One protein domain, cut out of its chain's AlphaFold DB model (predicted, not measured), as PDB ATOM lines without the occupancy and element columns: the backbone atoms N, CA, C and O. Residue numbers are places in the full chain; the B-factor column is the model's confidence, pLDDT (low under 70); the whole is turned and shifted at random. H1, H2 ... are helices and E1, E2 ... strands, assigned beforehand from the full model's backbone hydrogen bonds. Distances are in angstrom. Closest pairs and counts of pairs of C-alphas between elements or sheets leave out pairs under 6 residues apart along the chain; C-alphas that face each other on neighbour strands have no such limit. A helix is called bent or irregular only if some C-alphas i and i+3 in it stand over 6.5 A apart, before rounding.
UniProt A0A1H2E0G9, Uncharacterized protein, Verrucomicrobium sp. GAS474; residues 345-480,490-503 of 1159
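AT A GLANCE: This is residues 345 to 480 and 490 to 503 of the 1159 residues of an uncharacterized protein of Verrucomicrobium sp. GAS474 (UniProt A0A1H2E0G9). A body of short elements and long loops is drawn out at one end by an arm. In the body, helix H2 sits between two separate strand hairpins, E1 with E2 and E3 with E4, while H4 is the element nearest the mean of the C-alphas; the arm runs out along residues 466 to 480 and, beyond a cut, comes back through H5 and H6 to H4. The printed part has 150 residues, with six named helices and four named strands in the order E1 E2 H1 H2 E3 E4 H3 H4 H5 H6; the two sheets, E1 - E2 and E3 - E4, are each antiparallel. The class is mixed, helices and strands, with 60 of the 150 residues, under half, in named elements. The whole is compact, with a radius of gyration of the C-alphas of 17.2 A, and spans 60 by 41 by 26 A.

IN THESE COORDINATES: The printed part begins at Phe 345. Strand E1 takes residues 355 to 360, from C-alpha 355 at (-11.966, -24.061, -4.633), and is 16.7 A long from first to last C-alpha. E2 takes residues 369 to 374 and is 16.2 A long. H1 follows at residues 387 to 392, 10.5 A, and H2 at residues 404 to 411, 10.2 A. E3 is residues 413 to 416, 9.7 A, and E4 is residues 421 to 424, 10.0 A. H3 is residues 444 to 448, 6.2 A. H4, residues 458 to 465, begins at (5.326, -22.299, 8.100) and is 10.5 A long. H5, residues 490 to 496, is 11.7 A long and irregular: C-alphas 491 and 494 are 7.4 A apart. H6, residues 498 to 503, is 8.7 A long and ends at (10.050, -26.899, 16.453).

HOW THE PARTS SIT: H4 is the hub, touching three other helices. It only just touches H2, with 3 pairs of C-alphas within 8 A, the closest being Phe 411 and Phe 458 at 4.9 A; the tilt is a shallow 8 degrees, the same way. It only just touches H3, also with 3 pairs, the closest C-alphas being those of Leu 444 and Glu 460 at 6.8 A. It touches H6 at a steep tilt of 45 degrees, opposite ways, with the closest C-alphas, those of Gln 463 and Ile 502, 6.7 A apart. H1 and H2 are close but not clearly touching, with the C-alphas of Trp 392 and Ile 407 closest at 7.0 A. The closest C-alphas of H2 and E3 are those of Gln 408 and Lys 414, 6.1 A apart; for H2 and E1 they are those of Tyr 360 and Ala 406, 6.6 A apart. The hairpin E1 and E2 is antiparallel at 148 degrees, with N 357 and O 372 within hydrogen-bond range at 2.9 A. The hairpin E3 and E4 is antiparallel at 143 degrees, with N 423 and O 414 at 2.8 A. H5 and H6 are close but not clearly touching, and H5 is apart from H4. In H2, H3, H4 and H6 every O i to N i+4 pair is within hydrogen-bond range; H1 has 0 of 2, with 3 of 3 O i to N i+3 pairs, and H5 has 0 of 3, with 2 of 4.

THE WHOLE: The two C-alphas farthest apart, those of Ser 367 and Pro 480, are 62.0 A from each other. Residues 481 to 489 are not printed, and C-alphas 480 and 490 are 15.3 A apart across this cut. The links E2 to H1, H1 to H2 and E4 to H3 are long, the last with 19 residues. The mean pLDDT of the printed part is 88.3, and residues 474 to 480 and 490 to 491 are under 70.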
ATOM      1  N   PHE A 345       8.709 -33.669  -3.909       93.88
ATOM      2  CA  PHE A 345       8.826 -32.592  -4.899       93.88
ATOM      3  C   PHE A 345       7.501 -31.801  -4.950       93.88
ATOM      4  O   PHE A 345       6.512 -32.327  -5.468       93.88
ATOM      5  N   PRO A 346       7.438 -30.551  -4.442       93.94
ATOM      6  CA  PRO A 346       6.160 -29.895  -4.158       93.94
ATOM      7  C   PRO A 346       5.194 -29.750  -5.347       93.94
ATOM      8  O   PRO A 346       3.992 -29.889  -5.132       93.94
ATOM      9  N   PRO A 347       5.645 -29.551  -6.605       92.19
ATOM     10  CA  PRO A 347       4.759 -29.546  -7.773       92.19
ATOM     11  C   PRO A 347       3.971 -30.844  -8.041       92.19
ATOM     12  O   PRO A 347       3.056 -30.815  -8.870       92.19
ATOM     13  N   LEU A 348       4.305 -31.970  -7.391       92.62
ATOM     14  CA  LEU A 348       3.478 -33.190  -7.398       92.62
ATOM     15  C   LEU A 348       2.230 -33.056  -6.517       92.62
ATOM     16  O   LEU A 348       1.226 -33.708  -6.787       92.62
ATOM     17  N   VAL A 349       2.277 -32.226  -5.474       94.50
ATOM     18  CA  VAL A 349       1.166 -32.051  -4.536       94.50
ATOM     19  C   VAL A 349       0.223 -30.982  -5.082       94.50
ATOM     20  O   VAL A 349       0.595 -29.816  -5.230       94.50
ATOM     21  N   ARG A 350      -1.002 -31.388  -5.422       92.44
ATOM     22  CA  ARG A 350      -1.982 -30.571  -6.151       92.44
ATOM     23  C   ARG A 350      -3.349 -30.620  -5.486       92.44
ATOM     24  O   ARG A 350      -3.699 -31.622  -4.866       92.44
ATOM     25  N   TYR A 351      -4.127 -29.557  -5.654       91.69
ATOM     26  CA  TYR A 351      -5.530 -29.543  -5.258       91.69
ATOM     27  C   TYR A 351      -6.324 -30.537  -6.108       91.69
ATOM     28  O   TYR A 351      -6.156 -30.606  -7.325       91.69
ATOM     29  N   THR A 352      -7.215 -31.296  -5.477       88.31
ATOM     30  CA  THR A 352      -8.045 -32.306  -6.154       88.31
ATOM     31  C   THR A 352      -9.370 -31.744  -6.665       88.31
ATOM     32  O   THR A 352     -10.000 -32.334  -7.538       88.31
ATOM     33  N   THR A 353      -9.795 -30.590  -6.147       88.56
ATOM     34  CA  THR A 353     -11.075 -29.950  -6.466       88.56
ATOM     35  C   THR A 353     -10.893 -28.454  -6.700       88.56
ATOM     36  O   THR A 353      -9.954 -27.837  -6.197       88.56
ATOM     37  N   THR A 354     -11.794 -27.860  -7.485       91.69
ATOM     38  CA  THR A 354     -11.855 -26.405  -7.658       91.69
ATOM     39  C   THR A 354     -12.342 -25.759  -6.366       91.69
ATOM     40  O   THR A 354     -13.369 -26.166  -5.823       91.69
ATOM     41  N   ASN A 355     -11.629 -24.750  -5.873       91.81
ATOM     42  CA  ASN A 355     -11.966 -24.061  -4.633       91.81
ATOM     43  C   ASN A 355     -11.492 -22.599  -4.650       91.81
ATOM     44  O   ASN A 355     -10.866 -22.142  -5.603       91.81
ATOM     45  N   THR A 356     -11.798 -21.856  -3.592       93.56
ATOM     46  CA  THR A 356     -11.273 -20.511  -3.355       93.56
ATOM     47  C   THR A 356     -10.418 -20.541  -2.102       93.56
ATOM     48  O   THR A 356     -10.915 -20.807  -1.009       93.56
ATOM     49  N   ILE A 357      -9.128 -20.263  -2.260       93.81
ATOM     50  CA  ILE A 357      -8.172 -20.269  -1.155       93.81
ATOM     51  C   ILE A 357      -8.108 -18.878  -0.547       93.81
ATOM     52  O   ILE A 357      -8.110 -17.876  -1.259       93.81
ATOM     53  N   THR A 358      -8.061 -18.823   0.781       92.12
ATOM     54  CA  THR A 358      -7.789 -17.598   1.536       92.12
ATOM     55  C   THR A 358      -6.303 -17.524   1.865       92.12
ATOM     56  O   THR A 358      -5.760 -18.474   2.421       92.12
ATOM     57  N   SER A 359      -5.682 -16.373   1.604       91.44
ATOM     58  CA  SER A 359      -4.331 -16.043   2.068       91.44
ATOM     59  C   SER A 359      -4.282 -14.618   2.636       91.44
ATOM     60  O   SER A 359      -5.291 -13.904   2.677       91.44
ATOM     61  N   TYR A 360      -3.111 -14.215   3.128       90.25
ATOM     62  CA  TYR A 360      -2.922 -12.999   3.917       90.25
ATOM     63  C   TYR A 360      -1.745 -12.169   3.403       90.25
ATOM     64  O   TYR A 360      -0.617 -12.652   3.276       90.25
ATOM     65  N   ARG A 361      -1.995 -10.889   3.117       86.12
ATOM     66  CA  ARG A 361      -0.936  -9.911   2.824       86.12
ATOM     67  C   ARG A 361      -0.097  -9.635   4.069       86.12
ATOM     68  O   ARG A 361      -0.539  -9.880   5.190       86.12
ATOM     69  N   ILE A 362       1.088  -9.060   3.869       83.06
ATOM     70  CA  ILE A 362       2.088  -8.860   4.926       83.06
ATOM     71  C   ILE A 362       1.622  -7.999   6.113       83.06
ATOM     72  O   ILE A 362       2.165  -8.106   7.211       83.06
ATOM     73  N   SER A 363       0.587  -7.178   5.926       80.19
ATOM     74  CA  SER A 363       0.019  -6.339   6.983       80.19
ATOM     75  C   SER A 363      -0.620  -7.124   8.132       80.19
ATOM     76  O   SER A 363      -0.805  -6.544   9.194       80.19
ATOM     77  N   GLY A 364      -0.982  -8.401   7.954       79.38
ATOM     78  CA  GLY A 364      -1.505  -9.267   9.027       79.38
ATOM     79  C   GLY A 364      -2.883  -8.895   9.609       79.38
ATOM     80  O   GLY A 364      -3.490  -9.721  10.279       79.38
ATOM     81  N   SER A 365      -3.400  -7.693   9.332       81.25
ATOM     82  CA  SER A 365      -4.729  -7.205   9.739       81.25
ATOM     83  C   SER A 365      -5.893  -7.940   9.077       81.25
ATOM     84  O   SER A 365      -5.720  -8.556   8.025       81.25
ATOM     85  N   GLY A 366      -7.106  -7.795   9.622       71.44
ATOM     86  CA  GLY A 366      -8.325  -8.367   9.034       71.44
ATOM     87  C   GLY A 366      -8.580  -7.933   7.580       71.44
ATOM     88  O   GLY A 366      -9.073  -8.722   6.778       71.44
ATOM     89  N   SER A 367      -8.150  -6.723   7.195       76.38
ATOM     90  CA  SER A 367      -8.201  -6.218   5.811       76.38
ATOM     91  C   SER A 367      -7.107  -6.791   4.897       76.38
ATOM     92  O   SER A 367      -7.119  -6.551   3.693       76.38
ATOM     93  N   SER A 368      -6.154  -7.547   5.448       79.00
ATOM     94  CA  SER A 368      -5.064  -8.209   4.708       79.00
ATOM     95  C   SER A 368      -5.504  -9.510   4.048       79.00
ATOM     96  O   SER A 368      -4.742 -10.082   3.265       79.00
ATOM     97  N   LYS A 369      -6.700  -9.997   4.383       89.12
ATOM     98  CA  LYS A 369      -7.285 -11.204   3.813       89.12
ATOM     99  C   LYS A 369      -7.576 -10.986   2.331       89.12
ATOM    100  O   LYS A 369      -8.265 -10.038   1.959       89.12
ATOM    101  N   TYR A 370      -7.092 -11.887   1.490       89.81
ATOM    102  CA  TYR A 370      -7.464 -11.948   0.081       89.81
ATOM    103  C   TYR A 370      -7.741 -13.389  -0.316       89.81
ATOM    104  O   TYR A 370      -7.343 -14.335   0.366       89.81
ATOM    105  N   THR A 371      -8.452 -13.553  -1.422       92.25
ATOM    106  CA  THR A 371      -8.803 -14.868  -1.938       92.25
ATOM    107  C   THR A 371      -8.391 -15.008  -3.384       92.25
ATOM    108  O   THR A 371      -8.489 -14.048  -4.146       92.25
ATOM    109  N   TYR A 372      -7.999 -16.214  -3.773       91.88
ATOM    110  CA  TYR A 372      -7.727 -16.544  -5.165       91.88
ATOM    111  C   TYR A 372      -8.339 -17.907  -5.523       91.88
ATOM    112  O   TYR A 372      -8.402 -18.805  -4.675       91.88
ATOM    113  N   PRO A 373      -8.841 -18.071  -6.759       92.81
ATOM    114  CA  PRO A 373      -9.408 -19.336  -7.197       92.81
ATOM    115  C   PRO A 373      -8.298 -20.349  -7.497       92.81
ATOM    116  O   PRO A 373      -7.275 -20.010  -8.090       92.81
ATOM    117  N   VAL A 374      -8.546 -21.609  -7.148       91.81
ATOM    118  CA  VAL A 374      -7.753 -22.768  -7.571       91.81
ATOM    119  C   VAL A 374      -8.655 -23.755  -8.291       91.81
ATOM    120  O   VAL A 374      -9.826 -23.911  -7.945       91.81
ATOM    121  N   LYS A 375      -8.125 -24.422  -9.307       91.38
ATOM    122  CA  LYS A 375      -8.793 -25.502 -10.036       91.38
ATOM    123  C   LYS A 375      -8.196 -26.844  -9.625       91.38
ATOM    124  O   LYS A 375      -7.061 -26.914  -9.150       91.38
ATOM    125  N   ALA A 376      -8.942 -27.920  -9.864       89.75
ATOM    126  CA  ALA A 376      -8.386 -29.267  -9.768       89.75
ATOM    127  C   ALA A 376      -7.115 -29.376 -10.632       89.75
ATOM    128  O   ALA A 376      -7.117 -29.021 -11.814       89.75
ATOM    129  N   GLY A 377      -6.026 -29.834 -10.021       89.56
ATOM    130  CA  GLY A 377      -4.710 -29.925 -10.633       89.56
ATOM    131  C   GLY A 377      -3.802 -28.720 -10.425       89.56
ATOM    132  O   GLY A 377      -2.632 -28.825 -10.775       89.56
ATOM    133  N   ASP A 378      -4.247 -27.603  -9.845       90.56
ATOM    134  CA  ASP A 378      -3.312 -26.534  -9.471       90.56
ATOM    135  C   ASP A 378      -2.388 -26.992  -8.320       90.56
ATOM    136  O   ASP A 378      -2.823 -27.749  -7.448       90.56
ATOM    137  N   PRO A 379      -1.105 -26.579  -8.296       91.56
ATOM    138  CA  PRO A 379      -0.180 -26.941  -7.220       91.56
ATOM    139  C   PRO A 379      -0.653 -26.392  -5.869       91.56
ATOM    140  O   PRO A 379      -1.123 -25.256  -5.798       91.56
ATOM    141  N   LEU A 380      -0.463 -27.169  -4.795       93.88
ATOM    142  CA  LEU A 380      -0.775 -26.741  -3.425       93.88
ATOM    143  C   LEU A 380      -0.031 -25.444  -3.079       93.88
ATOM    144  O   LEU A 380      -0.619 -24.493  -2.567       93.88
ATOM    145  N   LEU A 381       1.266 -25.408  -3.403       93.25
ATOM    146  CA  LEU A 381       2.133 -24.253  -3.185       93.25
ATOM    147  C   LEU A 381       2.064 -23.310  -4.389       93.25
ATOM    148  O   LEU A 381       2.877 -23.382  -5.319       93.25
ATOM    149  N   TYR A 382       1.053 -22.440  -4.362       87.31
ATOM    150  CA  TYR A 382       0.829 -21.410  -5.378       87.31
ATOM    151  C   TYR A 382       1.939 -20.348  -5.371       87.31
ATOM    152  O   TYR A 382       2.472 -20.017  -6.433       87.31
ATOM    153  N   THR A 383       2.329 -19.900  -4.173       90.31
ATOM    154  CA  THR A 383       3.471 -19.014  -3.916       90.31
ATOM    155  C   THR A 383       4.422 -19.608  -2.872       90.31
ATOM    156  O   THR A 383       4.013 -20.430  -2.051       90.31
ATOM    157  N   ARG A 384       5.694 -19.189  -2.873       92.44
ATOM    158  CA  ARG A 384       6.638 -19.446  -1.764       92.44
ATOM    159  C   ARG A 384       6.213 -18.700  -0.497       92.44
ATOM    160  O   ARG A 384       5.548 -17.671  -0.593       92.44
ATOM    161  N   PHE A 385       6.616 -19.186   0.677       94.25
ATOM    162  CA  PHE A 385       6.252 -18.551   1.947       94.25
ATOM    163  C   PHE A 385       7.109 -17.304   2.218       94.25
ATOM    164  O   PHE A 385       8.334 -17.432   2.326       94.25
ATOM    165  N   PRO A 386       6.505 -16.109   2.372       92.38
ATOM    166  CA  PRO A 386       7.243 -14.896   2.709       92.38
ATOM    167  C   PRO A 386       7.731 -14.927   4.161       92.38
ATOM    168  O   PRO A 386       6.920 -14.882   5.090       92.38
ATOM    169  N   LEU A 387       9.050 -14.938   4.375       93.50
ATOM    170  CA  LEU A 387       9.653 -14.895   5.717       93.50
ATOM    171  C   LEU A 387       9.273 -13.629   6.487       93.50
ATOM    172  O   LEU A 387       9.246 -13.634   7.711       93.50
ATOM    173  N   ASP A 388       8.898 -12.560   5.793       89.44
ATOM    174  CA  ASP A 388       8.456 -11.336   6.444       89.44
ATOM    175  C   ASP A 388       7.192 -11.501   7.291       89.44
ATOM    176  O   ASP A 388       6.997 -10.719   8.223       89.44
ATOM    177  N   ARG A 389       6.361 -12.527   7.035       92.69
ATOM    178  CA  ARG A 389       5.201 -12.846   7.888       92.69
ATOM    179  C   ARG A 389       5.621 -13.166   9.330       92.69
ATOM    180  O   ARG A 389       4.797 -13.053  10.231       92.69
ATOM    181  N   ILE A 390       6.893 -13.509   9.574       94.94
ATOM    182  CA  ILE A 390       7.438 -13.758  10.920       94.94
ATOM    183  C   ILE A 390       7.295 -12.525  11.819       94.94
ATOM    184  O   ILE A 390       7.144 -12.683  13.026       94.94
ATOM    185  N   ARG A 391       7.223 -11.310  11.254       91.62
ATOM    186  CA  ARG A 391       6.985 -10.080  12.029       91.62
ATOM    187  C   ARG A 391       5.712 -10.113  12.876       91.62
ATOM    188  O   ARG A 391       5.575  -9.291  13.769       91.62
ATOM    189  N   TRP A 392       4.760 -10.995  12.567       93.81
ATOM    190  CA  TRP A 392       3.526 -11.155  13.339       93.81
ATOM    191  C   TRP A 392       3.746 -11.894  14.659       93.81
ATOM    192  O   TRP A 392       2.943 -11.751  15.576       93.81
ATOM    193  N   ILE A 393       4.816 -12.682  14.748       95.19
ATOM    194  CA  ILE A 393       5.157 -13.514  15.896       95.19
ATOM    195  C   ILE A 393       6.220 -12.779  16.701       95.19
ATOM    196  O   ILE A 393       7.329 -12.614  16.211       95.19
ATOM    197  N   THR A 394       5.908 -12.351  17.924       91.75
ATOM    198  CA  THR A 394       6.886 -11.708  18.819       91.75
ATOM    199  C   THR A 394       7.039 -12.488  20.122       91.75
ATOM    200  O   THR A 394       6.226 -13.360  20.444       91.75
ATOM    201  N   SER A 395       8.058 -12.142  20.910       84.31
ATOM    202  CA  SER A 395       8.257 -12.662  22.271       84.31
ATOM    203  C   SER A 395       7.146 -12.261  23.260       84.31
ATOM    204  O   SER A 395       7.036 -12.825  24.345       84.31
ATOM    205  N   SER A 396       6.312 -11.283  22.890       84.62
ATOM    206  CA  SER A 396       5.226 -10.726  23.712       84.62
ATOM    207  C   SER A 396       3.828 -11.099  23.213       84.62
ATOM    208  O   SER A 396       2.836 -10.574  23.730       84.62
ATOM    209  N   GLY A 397       3.758 -11.965  22.201       90.31
ATOM    210  CA  GLY A 397       2.535 -12.349  21.505       90.31
ATOM    211  C   GLY A 397       2.409 -11.734  20.113       90.31
ATOM    212  O   GLY A 397       3.418 -11.350  19.513       90.31
ATOM    213  N   PRO A 398       1.192 -11.684  19.549       93.62
ATOM    214  CA  PRO A 398       0.951 -11.122  18.228       93.62
ATOM    215  C   PRO A 398       1.452  -9.678  18.126       93.62
ATOM    216  O   PRO A 398       1.183  -8.857  19.008       93.62
ATOM    217  N   ALA A 399       2.160  -9.346  17.047       91.06
ATOM    218  CA  ALA A 399       2.500  -7.956  16.760       91.06
ATOM    219  C   ALA A 399       1.230  -7.116  16.551       91.06
ATOM    220  O   ALA A 399       0.209  -7.614  16.070       91.06
ATOM    221  N   ALA A 400       1.300  -5.823  16.876       82.94
ATOM    222  CA  ALA A 400       0.162  -4.920  16.743       82.94
ATOM    223  C   ALA A 400      -0.417  -4.955  15.315       82.94
ATOM    224  O   ALA A 400       0.284  -4.689  14.339       82.94
ATOM    225  N   GLY A 401      -1.706  -5.282  15.207       83.06
ATOM    226  CA  GLY A 401      -2.425  -5.363  13.936       83.06
ATOM    227  C   GLY A 401      -2.433  -6.739  13.265       83.06
ATOM    228  O   GLY A 401      -3.214  -6.902  12.336       83.06
ATOM    229  N   ALA A 402      -1.654  -7.728  13.718       91.00
ATOM    230  CA  ALA A 402      -1.790  -9.112  13.255       91.00
ATOM    231  C   ALA A 402      -2.979  -9.804  13.947       91.00
ATOM    232  O   ALA A 402      -3.125  -9.679  15.162       91.00
ATOM    233  N   THR A 403      -3.828 -10.521  13.199       92.44
ATOM    234  CA  THR A 403      -4.954 -11.268  13.793       92.44
ATOM    235  C   THR A 403      -4.577 -12.707  14.142       92.44
ATOM    236  O   THR A 403      -3.735 -13.322  13.477       92.44
ATOM    237  N   ASP A 404      -5.242 -13.267  15.155       91.81
ATOM    238  CA  ASP A 404      -5.060 -14.658  15.580       91.81
ATOM    239  C   ASP A 404      -5.334 -15.637  14.431       91.81
ATOM    240  O   ASP A 404      -4.598 -16.605  14.251       91.81
ATOM    241  N   GLU A 405      -6.336 -15.361  13.589       91.75
ATOM    242  CA  GLU A 405      -6.649 -16.200  12.430       91.75
ATOM    243  C   GLU A 405      -5.533 -16.178  11.383       91.75
ATOM    244  O   GLU A 405      -5.221 -17.221  10.811       91.75
ATOM    245  N   ALA A 406      -4.916 -15.020  11.120       93.31
ATOM    246  CA  ALA A 406      -3.810 -14.918  10.168       93.31
ATOM    247  C   ALA A 406      -2.575 -15.682  10.669       93.31
ATOM    248  O   ALA A 406      -1.916 -16.385   9.893       93.31
ATOM    249  N   ILE A 407      -2.292 -15.588  11.970       95.56
ATOM    250  CA  ILE A 407      -1.193 -16.305  12.621       95.56
ATOM    251  C   ILE A 407      -1.455 -17.813  12.623       95.56
ATOM    252  O   ILE A 407      -0.586 -18.584  12.209       95.56
ATOM    253  N   GLN A 408      -2.662 -18.248  12.982       95.12
ATOM    254  CA  GLN A 408      -3.020 -19.661  12.936       95.12
ATOM    255  C   GLN A 408      -3.008 -20.200  11.499       95.12
ATOM    256  O   GLN A 408      -2.547 -21.316  11.266       95.12
ATOM    257  N   ALA A 409      -3.436 -19.417  10.509       94.56
ATOM    258  CA  ALA A 409      -3.376 -19.803   9.101       94.56
ATOM    259  C   ALA A 409      -1.939 -19.997   8.602       94.56
ATOM    260  O   ALA A 409      -1.637 -20.999   7.959       94.56
ATOM    261  N   CYS A 410      -1.056 -19.035   8.892       95.44
ATOM    262  CA  CYS A 410       0.284 -18.992   8.310       95.44
ATOM    263  C   CYS A 410       1.332 -19.745   9.130       95.44
ATOM    264  O   CYS A 410       2.332 -20.170   8.563       95.44
ATOM    265  N   PHE A 411       1.122 -19.941  10.432       97.50
ATOM    266  CA  PHE A 411       2.078 -20.606  11.321       97.50
ATOM    267  C   PHE A 411       1.480 -21.797  12.074       97.50
ATOM    268  O   PHE A 411       2.229 -22.578  12.642       97.50
ATOM    269  N   GLY A 412       0.156 -21.962  12.111       96.88
ATOM    270  CA  GLY A 412      -0.470 -22.970  12.973       96.88
ATOM    271  C   GLY A 412      -0.274 -22.683  14.463       96.88
ATOM    272  O   GLY A 412      -0.375 -23.602  15.271       96.88
ATOM    273  N   LEU A 413       0.036 -21.431  14.817       97.25
ATOM    274  CA  LEU A 413       0.299 -20.998  16.184       97.25
ATOM    275  C   LEU A 413      -0.894 -20.238  16.768       97.25
ATOM    276  O   LEU A 413      -1.648 -19.593  16.042       97.25
ATOM    277  N   LYS A 414      -1.014 -20.273  18.094       95.44
ATOM    278  CA  LYS A 414      -1.906 -19.431  18.892       95.44
ATOM    279  C   LYS A 414      -1.149 -18.912  20.112       95.44
ATOM    280  O   LYS A 414      -0.329 -19.631  20.669       95.44
ATOM    281  N   TRP A 415      -1.391 -17.671  20.522       94.25
ATOM    282  CA  TRP A 415      -0.731 -17.100  21.697       94.25
ATOM    283  C   TRP A 415      -1.475 -17.446  22.991       94.25
ATOM    284  O   TRP A 415      -2.676 -17.189  23.103       94.25
ATOM    285  N   ASP A 416      -0.755 -17.966  23.984       91.69
ATOM    286  CA  ASP A 416      -1.243 -18.103  25.356       91.69
ATOM    287  C   ASP A 416      -0.785 -16.891  26.176       91.69
ATOM    288  O   ASP A 416       0.376 -16.774  26.573       91.69
ATOM    289  N   THR A 417      -1.715 -15.977  26.457       88.62
ATOM    290  CA  THR A 417      -1.417 -14.753  27.219       88.62
ATOM    291  C   THR A 417      -1.084 -15.036  28.683       88.62
ATOM    292  O   THR A 417      -0.312 -14.283  29.275       88.62
ATOM    293  N   ALA A 418      -1.638 -16.097  29.278       88.81
ATOM    294  CA  ALA A 418      -1.426 -16.404  30.690       88.81
ATOM    295  C   ALA A 418      -0.020 -16.962  30.934       88.81
ATOM    296  O   ALA A 418       0.623 -16.610  31.923       88.81
ATOM    297  N   ARG A 419       0.464 -17.809  30.019       86.94
ATOM    298  CA  ARG A 419       1.801 -18.419  30.101       86.94
ATOM    299  C   ARG A 419       2.879 -17.645  29.347       86.94
ATOM    300  O   ARG A 419       4.059 -17.849  29.606       86.94
ATOM    301  N   GLY A 420       2.492 -16.750  28.442       89.56
ATOM    302  CA  GLY A 420       3.423 -15.939  27.667       89.56
ATOM    303  C   GLY A 420       4.230 -16.744  26.647       89.56
ATOM    304  O   GLY A 420       5.427 -16.498  26.508       89.56
ATOM    305  N   LEU A 421       3.591 -17.704  25.971       91.94
ATOM    306  CA  LEU A 421       4.212 -18.586  24.976       91.94
ATOM    307  C   LEU A 421       3.280 -18.871  23.786       91.94
ATOM    308  O   LEU A 421       2.072 -18.628  23.848       91.94
ATOM    309  N   TRP A 422       3.842 -19.380  22.689       96.12
ATOM    310  CA  TRP A 422       3.086 -19.774  21.501       96.12
ATOM    311  C   TRP A 422       2.746 -21.258  21.543       96.12
ATOM    312  O   TRP A 422       3.627 -22.079  21.739       96.12
ATOM    313  N   GLN A 423       1.495 -21.611  21.289       95.75
ATOM    314  CA  GLN A 423       1.008 -22.984  21.218       95.75
ATOM    315  C   GLN A 423       0.854 -23.412  19.762       95.75
ATOM    316  O   GLN A 423       0.206 -22.713  18.978       95.75
ATOM    317  N   TYR A 424       1.406 -24.563  19.383       97.38
ATOM    318  CA  TYR A 424       1.168 -25.146  18.069       97.38
ATOM    319  C   TYR A 424      -0.154 -25.916  18.050       97.38
ATOM    320  O   TYR A 424      -0.298 -26.990  18.634       97.38
ATOM    321  N   VAL A 425      -1.125 -25.357  17.335       96.19
ATOM    322  CA  VAL A 425      -2.522 -25.811  17.269       96.19
ATOM    323  C   VAL A 425      -2.938 -26.248  15.858       96.19
ATOM    324  O   VAL A 425      -4.051 -26.731  15.646       96.19
ATOM    325  N   GLY A 426      -2.042 -26.098  14.876       95.00
ATOM    326  CA  GLY A 426      -2.302 -26.388  13.467       95.00
ATOM    327  C   GLY A 426      -3.268 -25.396  12.803       95.00
ATOM    328  O   GLY A 426      -3.722 -24.424  13.407       95.00
ATOM    329  N   SER A 427      -3.583 -25.644  11.527       94.25
ATOM    330  CA  SER A 427      -4.281 -24.676  10.657       94.25
ATOM    331  C   SER A 427      -5.569 -25.218  10.022       94.25
ATOM    332  O   SER A 427      -5.979 -24.749   8.965       94.25
ATOM    333  N   THR A 428      -6.222 -26.211  10.632       90.62
ATOM    334  CA  THR A 428      -7.441 -26.825  10.070       90.62
ATOM    335  C   THR A 428      -8.611 -25.833  10.047       90.62
ATOM    336  O   THR A 428      -8.915 -25.212  11.064       90.62
ATOM    337  N   LEU A 429      -9.292 -25.707   8.901       89.44
ATOM    338  CA  LEU A 429     -10.453 -24.826   8.733       89.44
ATOM    339  C   LEU A 429     -11.785 -25.519   9.099       89.44
ATOM    340  O   LEU A 429     -11.978 -26.687   8.757       89.44
ATOM    341  N   PRO A 430     -12.771 -24.803   9.685       89.62
ATOM    342  CA  PRO A 430     -12.671 -23.434  10.192       89.62
ATOM    343  C   PRO A 430     -11.812 -23.397  11.463       89.62
ATOM    344  O   PRO A 430     -11.817 -24.355  12.234       89.62
ATOM    345  N   TYR A 431     -11.097 -22.294  11.686       89.50
ATOM    346  CA  TYR A 431     -10.274 -22.142  12.883       89.50
ATOM    347  C   TYR A 431     -11.154 -22.188  14.135       89.50
ATOM    348  O   TYR A 431     -12.126 -21.439  14.250       89.50
ATOM    349  N   ALA A 432     -10.843 -23.100  15.056       83.50
ATOM    350  CA  ALA A 432     -11.558 -23.186  16.321       83.50
ATOM    351  C   ALA A 432     -11.190 -21.988  17.208       83.50
ATOM    352  O   ALA A 432     -10.026 -21.609  17.286       83.50
ATOM    353  N   SER A 433     -12.165 -21.432  17.930       80.00
ATOM    354  CA  SER A 433     -11.930 -20.339  18.888       80.00
ATOM    355  C   SER A 433     -11.032 -20.768  20.057       80.00
ATOM    356  O   SER A 433     -10.229 -19.985  20.566       80.00
ATOM    357  N   SER A 434     -11.109 -22.041  20.451       83.44
ATOM    358  CA  SER A 434     -10.249 -22.668  21.460       83.44
ATOM    359  C   SER A 434      -9.680 -23.987  20.923       83.44
ATOM    360  O   SER A 434     -10.193 -25.053  21.262       83.44
ATOM    361  N   PRO A 435      -8.674 -23.936  20.032       87.31
ATOM    362  CA  PRO A 435      -8.106 -25.132  19.434       87.31
ATOM    363  C   PRO A 435      -7.213 -25.868  20.441       87.31
ATOM    364  O   PRO A 435      -6.566 -25.242  21.278       87.31
ATOM    365  N   ALA A 436      -7.176 -27.196  20.344       89.81
ATOM    366  CA  ALA A 436      -6.242 -28.014  21.109       89.81
ATOM    367  C   ALA A 436      -4.856 -28.006  20.449       89.81
ATOM    368  O   ALA A 436      -4.748 -28.030  19.216       89.81
ATOM    369  N   GLU A 437      -3.807 -28.016  21.269       91.44
ATOM    370  CA  GLU A 437      -2.436 -28.239  20.810       91.44
ATOM    371  C   GLU A 437      -2.313 -29.573  20.059       91.44
ATOM    372  O   GLU A 437      -3.048 -30.530  20.314       91.44
ATOM    373  N   GLN A 438      -1.376 -29.638  19.118       92.56
ATOM    374  CA  GLN A 438      -1.180 -30.799  18.251       92.56
ATOM    375  C   GLN A 438       0.136 -31.514  18.567       92.56
ATOM    376  O   GLN A 438       1.127 -30.884  18.926       92.56
ATOM    377  N   SER A 439       0.156 -32.835  18.372       90.25
ATOM    378  CA  SER A 439       1.339 -33.697  18.543       90.25
ATOM    379  C   SER A 439       2.017 -34.077  17.223       90.25
ATOM    380  O   SER A 439       2.869 -34.964  17.183       90.25
ATOM    381  N   SER A 440       1.618 -33.450  16.113       92.62
ATOM    382  CA  SER A 440       2.203 -33.679  14.789       92.62
ATOM    383  C   SER A 440       1.982 -32.490  13.858       92.62
ATOM    384  O   SER A 440       1.031 -31.721  14.009       92.62
ATOM    385  N   ILE A 441       2.860 -32.364  12.865       96.31
ATOM    386  CA  ILE A 441       2.738 -31.422  11.752       96.31
ATOM    387  C   ILE A 441       2.267 -32.208  10.520       96.31
ATOM    388  O   ILE A 441       2.762 -33.303  10.236       96.31
ATOM    389  N   LYS A 442       1.289 -31.663   9.788       96.50
ATOM    390  CA  LYS A 442       0.735 -32.314   8.595       96.50
ATOM    391  C   LYS A 442       1.743 -32.302   7.444       96.50
ATOM    392  O   LYS A 442       2.453 -31.323   7.232       96.50
ATOM    393  N   THR A 443       1.780 -33.371   6.651       97.19
ATOM    394  CA  THR A 443       2.510 -33.377   5.375       97.19
ATOM    395  C   THR A 443       1.756 -32.568   4.321       97.19
ATOM    396  O   THR A 443       0.539 -32.400   4.409       97.19
ATOM    397  N   LEU A 444       2.443 -32.115   3.267       96.81
ATOM    398  CA  LEU A 444       1.805 -31.360   2.180       96.81
ATOM    399  C   LEU A 444       0.623 -32.120   1.550       96.81
ATOM    400  O   LEU A 444      -0.408 -31.523   1.250       96.81
ATOM    401  N   ALA A 445       0.725 -33.444   1.407       95.75
ATOM    402  CA  ALA A 445      -0.382 -34.266   0.922       95.75
ATOM    403  C   ALA A 445      -1.595 -34.255   1.858       95.75
ATOM    404  O   ALA A 445      -2.727 -34.197   1.385       95.75
ATOM    405  N   GLN A 446      -1.371 -34.292   3.174       95.88
ATOM    406  CA  GLN A 446      -2.453 -34.216   4.155       95.88
ATOM    407  C   GLN A 446      -3.150 -32.854   4.108       95.88
ATOM    408  O   GLN A 446      -4.371 -32.818   4.213       95.88
ATOM    409  N   VAL A 447      -2.404 -31.764   3.890       95.62
ATOM    410  CA  VAL A 447      -2.974 -30.420   3.688       95.62
ATOM    411  C   VAL A 447      -3.819 -30.366   2.412       95.62
ATOM    412  O   VAL A 447      -4.957 -29.906   2.444       95.62
ATOM    413  N   ALA A 448      -3.297 -30.877   1.293       93.81
ATOM    414  CA  ALA A 448      -4.011 -30.896   0.015       93.81
ATOM    415  C   ALA A 448      -5.284 -31.765   0.037       93.81
ATOM    416  O   ALA A 448      -6.202 -31.523  -0.748       93.81
ATOM    417  N   ALA A 449      -5.337 -32.765   0.921       91.38
ATOM    418  CA  ALA A 449      -6.476 -33.662   1.102       91.38
ATOM    419  C   ALA A 449      -7.540 -33.134   2.087       91.38
ATOM    420  O   ALA A 449      -8.550 -33.808   2.301       91.38
ATOM    421  N   GLU A 450      -7.342 -31.965   2.707       91.94
ATOM    422  CA  GLU A 450      -8.333 -31.394   3.621       91.94
ATOM    423  C   GLU A 450      -9.649 -31.073   2.900       91.94
ATOM    424  O   GLU A 450      -9.676 -30.546   1.788       91.94
ATOM    425  N   THR A 451     -10.774 -31.336   3.572       88.81
ATOM    426  CA  THR A 451     -12.119 -31.056   3.039       88.81
ATOM    427  C   THR A 451     -12.372 -29.566   2.813       88.81
ATOM    428  O   THR A 451     -13.192 -29.200   1.971       88.81
ATOM    429  N   LYS A 452     -11.665 -28.701   3.550       90.19
ATOM    430  CA  LYS A 452     -11.624 -27.250   3.355       90.19
ATOM    431  C   LYS A 452     -10.204 -26.846   2.948       90.19
ATOM    432  O   LYS A 452      -9.361 -26.685   3.828       90.19
ATOM    433  N   PRO A 453      -9.937 -26.698   1.639       90.00
ATOM    434  CA  PRO A 453      -8.610 -26.391   1.122       90.00
ATOM    435  C   PRO A 453      -8.025 -25.089   1.679       90.00
ATOM    436  O   PRO A 453      -8.736 -24.100   1.873       90.00
ATOM    437  N   ARG A 454      -6.710 -25.091   1.890       93.69
ATOM    438  CA  ARG A 454      -5.919 -23.959   2.387       93.69
ATOM    439  C   ARG A 454      -4.475 -24.056   1.903       93.69
ATOM    440  O   ARG A 454      -4.046 -25.105   1.426       93.69
ATOM    441  N   GLU A 455      -3.717 -22.986   2.107       93.50
ATOM    442  CA  GLU A 455      -2.261 -23.015   1.970       93.50
ATOM    443  C   GLU A 455      -1.606 -23.826   3.107       93.50
ATOM    444  O   GLU A 455      -2.161 -23.968   4.205       93.50
ATOM    445  N   ALA A 456      -0.408 -24.350   2.837       96.12
ATOM    446  CA  ALA A 456       0.447 -24.934   3.865       96.12
ATOM    447  C   ALA A 456       1.055 -23.835   4.753       96.12
ATOM    448  O   ALA A 456       1.420 -22.763   4.265       96.12
ATOM    449  N   ASN A 457       1.173 -24.106   6.050       96.88
ATOM    450  CA  ASN A 457       1.734 -23.178   7.026       96.88
ATOM    451  C   ASN A 457       3.271 -23.292   7.124       96.88
ATOM    452  O   ASN A 457       3.899 -24.179   6.545       96.88
ATOM    453  N   PHE A 458       3.882 -22.388   7.887       98.25
ATOM    454  CA  PHE A 458       5.326 -22.299   8.100       98.25
ATOM    455  C   PHE A 458       5.968 -23.619   8.558       98.25
ATOM    456  O   PHE A 458       6.970 -24.033   7.978       98.25
ATOM    457  N   PHE A 459       5.404 -24.297   9.565       98.44
ATOM    458  CA  PHE A 459       5.979 -25.540  10.096       98.44
ATOM    459  C   PHE A 459       5.765 -26.733   9.158       98.44
ATOM    460  O   PHE A 459       6.646 -27.583   9.053       98.44
ATOM    461  N   GLU A 460       4.651 -26.774   8.422       98.31
ATOM    462  CA  GLU A 460       4.398 -27.774   7.375       98.31
ATOM    463  C   GLU A 460       5.424 -27.650   6.232       98.31
ATOM    464  O   GLU A 460       5.932 -28.655   5.734       98.31
ATOM    465  N   LEU A 461       5.795 -26.419   5.858       98.06
ATOM    466  CA  LEU A 461       6.851 -26.149   4.876       98.06
ATOM    467  C   LEU A 461       8.255 -26.422   5.420       98.06
ATOM    468  O   LEU A 461       9.089 -26.971   4.700       98.06
ATOM    469  N   LEU A 462       8.517 -26.086   6.686       98.00
ATOM    470  CA  LEU A 462       9.785 -26.386   7.351       98.00
ATOM    471  C   LEU A 462      10.031 -27.901   7.393       98.00
ATOM    472  O   LEU A 462      11.101 -28.363   6.998       98.00
ATOM    473  N   GLN A 463       9.016 -28.679   7.784       97.06
ATOM    474  CA  GLN A 463       9.061 -30.141   7.756       97.06
ATOM    475  C   GLN A 463       9.251 -30.677   6.332       97.06
ATOM    476  O   GLN A 463      10.000 -31.632   6.133       97.06
ATOM    477  N   ALA A 464       8.575 -30.089   5.340       97.06
ATOM    478  CA  ALA A 464       8.721 -30.528   3.960       97.06
ATOM    479  C   ALA A 464      10.156 -30.325   3.456       97.06
ATOM    480  O   ALA A 464      10.677 -31.221   2.802       97.06
ATOM    481  N   GLY A 465      10.791 -29.191   3.778       96.50
ATOM    482  CA  GLY A 465      12.094 -28.776   3.250       96.50
ATOM    483  C   GLY A 465      13.338 -29.329   3.940       96.50
ATOM    484  O   GLY A 465      14.416 -29.235   3.352       96.50
ATOM    485  N   ILE A 466      13.211 -29.889   5.148       97.00
ATOM    486  CA  ILE A 466      14.329 -30.505   5.875       97.00
ATOM    487  C   ILE A 466      14.273 -32.021   5.726       97.00
ATOM    488  O   ILE A 466      13.252 -32.647   6.011       97.00
ATOM    489  N   LEU A 467      15.380 -32.627   5.292       95.19
ATOM    490  CA  LEU A 467      15.461 -34.075   5.088       95.19
ATOM    491  C   LEU A 467      15.175 -34.835   6.394       95.19
ATOM    492  O   LEU A 467      15.886 -34.663   7.384       95.19
ATOM    493  N   THR A 468      14.148 -35.687   6.407       92.06
ATOM    494  CA  THR A 468      13.617 -36.301   7.639       92.06
ATOM    495  C   THR A 468      14.619 -37.162   8.395       92.06
ATOM    496  O   THR A 468      14.640 -37.132   9.620       92.06
ATOM    497  N   GLY A 469      15.482 -37.896   7.694       89.56
ATOM    498  CA  GLY A 469      16.535 -38.709   8.304       89.56
ATOM    499  C   GLY A 469      17.734 -37.902   8.814       89.56
ATOM    500  O   GLY A 469      18.672 -38.495   9.328       89.56
ATOM    501  N   SER A 470      17.719 -36.570   8.698       89.75
ATOM    502  CA  SER A 470      18.700 -35.673   9.336       89.75
ATOM    503  C   SER A 470      18.267 -35.163  10.720       89.75
ATOM    504  O   SER A 470      18.942 -34.313  11.315       89.75
ATOM    505  N   LEU A 471      17.091 -35.604  11.175       90.12
ATOM    506  CA  LEU A 471      16.408 -35.146  12.379       90.12
ATOM    507  C   LEU A 471      16.270 -36.291  13.378       90.12
ATOM    508  O   LEU A 471      16.182 -37.443  12.969       90.12
ATOM    509  N   GLY A 472      16.153 -35.954  14.664       79.88
ATOM    510  CA  GLY A 472      15.799 -36.919  15.709       79.88
ATOM    511  C   GLY A 472      16.814 -38.055  15.840       79.88
ATOM    512  O   GLY A 472      16.548 -39.188  15.452       79.88
ATOM    513  N   SER A 473      17.984 -37.739  16.387       72.50
ATOM    514  CA  SER A 473      19.051 -38.707  16.623       72.50
ATOM    515  C   SER A 473      19.326 -38.774  18.112       72.50
ATOM    516  O   SER A 473      19.486 -37.741  18.756       72.50
ATOM    517  N   GLU A 474      19.386 -39.988  18.641       65.50
ATOM    518  CA  GLU A 474      19.798 -40.246  20.013       65.50
ATOM    519  C   GLU A 474      21.153 -40.954  20.060       65.50
ATOM    520  O   GLU A 474      21.696 -41.447  19.060       65.50
ATOM    521  N   LEU A 475      21.685 -41.027  21.272       55.22
ATOM    522  CA  LEU A 475      22.856 -41.808  21.632       55.22
ATOM    523  C   LEU A 475      22.563 -43.306  21.436       55.22
ATOM    524  O   LEU A 475      21.939 -43.948  22.275       55.22
ATOM    525  N   HIS A 476      23.010 -43.878  20.316       43.75
ATOM    526  CA  HIS A 476      22.833 -45.304  20.046       43.75
ATOM    527  C   HIS A 476      23.697 -46.156  20.986       43.75
ATOM    528  O   HIS A 476      24.926 -46.093  20.949       43.75
ATOM    529  N   LEU A 477      23.056 -47.024  21.770       40.81
ATOM    530  CA  LEU A 477      23.728 -48.117  22.466       40.81
ATOM    531  C   LEU A 477      24.243 -49.155  21.460       40.81
ATOM    532  O   LEU A 477      23.480 -49.684  20.651       40.81
ATOM    533  N   THR A 478      25.510 -49.547  21.588       32.75
ATOM    534  CA  THR A 478      25.906 -50.917  21.215       32.75
ATOM    535  C   THR A 478      25.384 -51.858  22.323       32.75
ATOM    536  O   THR A 478      25.395 -51.438  23.483       32.75
ATOM    537  N   PRO A 479      24.880 -53.079  22.028       32.78
ATOM    538  CA  PRO A 479      24.248 -53.951  23.029       32.78
ATOM    539  C   PRO A 479      25.151 -54.201  24.247       32.78
ATOM    540  O   PRO A 479      26.376 -54.162  24.118       32.78
ATOM    541  N   PRO A 480      24.569 -54.436  25.436       41.25
ATOM    542  CA  PRO A 480      25.215 -54.117  26.696       41.25
ATOM    543  C   PRO A 480      26.419 -55.018  26.965       41.25
ATOM    544  O   PRO A 480      26.381 -56.226  26.727       41.25
ATOM    545  N   ALA A 490      16.618 -43.410  29.483       52.12
ATOM    546  CA  ALA A 490      15.352 -42.949  30.039       52.12
ATOM    547  C   ALA A 490      15.203 -41.420  30.075       52.12
ATOM    548  O   ALA A 490      14.071 -40.955  30.107       52.12
ATOM    549  N   ASN A 491      16.292 -40.637  30.051       63.66
ATOM    550  CA  ASN A 491      16.228 -39.170  30.149       63.66
ATOM    551  C   ASN A 491      16.695 -38.408  28.891       63.66
ATOM    552  O   ASN A 491      16.423 -37.215  28.760       63.66
ATOM    553  N   THR A 492      17.316 -39.086  27.923       72.25
ATOM    554  CA  THR A 492      17.769 -38.506  26.638       72.25
ATOM    555  C   THR A 492      16.838 -38.829  25.463       72.25
ATOM    556  O   THR A 492      17.052 -38.359  24.352       72.25
ATOM    557  N   PHE A 493      15.742 -39.563  25.689       75.62
ATOM    558  CA  PHE A 493      14.800 -39.966  24.632       75.62
ATOM    559  C   PHE A 493      14.208 -38.789  23.837       75.62
ATOM    560  O   PHE A 493      13.839 -38.947  22.673       75.62
ATOM    561  N   HIS A 494      14.125 -37.601  24.442       81.69
ATOM    562  CA  HIS A 494      13.693 -36.376  23.772       81.69
ATOM    563  C   HIS A 494      14.601 -35.984  22.591       81.69
ATOM    564  O   HIS A 494      14.103 -35.414  21.622       81.69
ATOM    565  N   GLU A 495      15.885 -36.361  22.607       82.56
ATOM    566  CA  GLU A 495      16.852 -36.104  21.527       82.56
ATOM    567  C   GLU A 495      16.481 -36.827  20.215       82.56
ATOM    568  O   GLU A 495      16.737 -36.322  19.117       82.56
ATOM    569  N   SER A 496      15.788 -37.972  20.316       81.19
ATOM    570  CA  SER A 496      15.267 -38.739  19.173       81.19
ATOM    571  C   SER A 496      14.035 -38.102  18.507       81.19
ATOM    572  O   SER A 496      13.616 -38.521  17.426       81.19
ATOM    573  N   SER A 497      13.429 -37.080  19.123       87.31
ATOM    574  CA  SER A 497      12.201 -36.464  18.621       87.31
ATOM    575  C   SER A 497      12.481 -35.546  17.433       87.31
ATOM    576  O   SER A 497      12.921 -34.403  17.578       87.31
ATOM    577  N   SER A 498      12.152 -36.017  16.231       90.25
ATOM    578  CA  SER A 498      12.195 -35.196  15.016       90.25
ATOM    579  C   SER A 498      11.266 -33.981  15.104       90.25
ATOM    580  O   SER A 498      11.597 -32.916  14.588       90.25
ATOM    581  N   LEU A 499      10.139 -34.108  15.812       92.38
ATOM    582  CA  LEU A 499       9.191 -33.015  16.016       92.38
ATOM    583  C   LEU A 499       9.763 -31.914  16.922       92.38
ATOM    584  O   LEU A 499       9.667 -30.741  16.563       92.38
ATOM    585  N   LEU A 500      10.403 -32.279  18.045       92.75
ATOM    586  CA  LEU A 500      11.104 -31.314  18.909       92.75
ATOM    587  C   LEU A 500      12.163 -30.561  18.115       92.75
ATOM    588  O   LEU A 500      12.240 -29.336  18.181       92.75
ATOM    589  N   HIS A 501      12.933 -31.295  17.317       93.19
ATOM    590  CA  HIS A 501      13.996 -30.729  16.506       93.19
ATOM    591  C   HIS A 501      13.455 -29.736  15.458       93.19
ATOM    592  O   HIS A 501      13.973 -28.624  15.347       93.19
ATOM    593  N   ILE A 502      12.366 -30.067  14.749       96.44
ATOM    594  CA  ILE A 502      11.704 -29.141  13.807       96.44
ATOM    595  C   ILE A 502      11.191 -27.892  14.534       96.44
ATOM    596  O   ILE A 502      11.418 -26.777  14.058       96.44
ATOM    597  N   PHE A 503      10.534 -28.048  15.688       97.25
ATOM    598  CA  PHE A 503      10.050 -26.899  16.453       97.25
ATOM    599  C   PHE A 503      11.188 -26.042  17.005       97.25
ATOM    600  O   PHE A 503      11.066 -24.821  16.982       97.25
TER     601      PHE A 503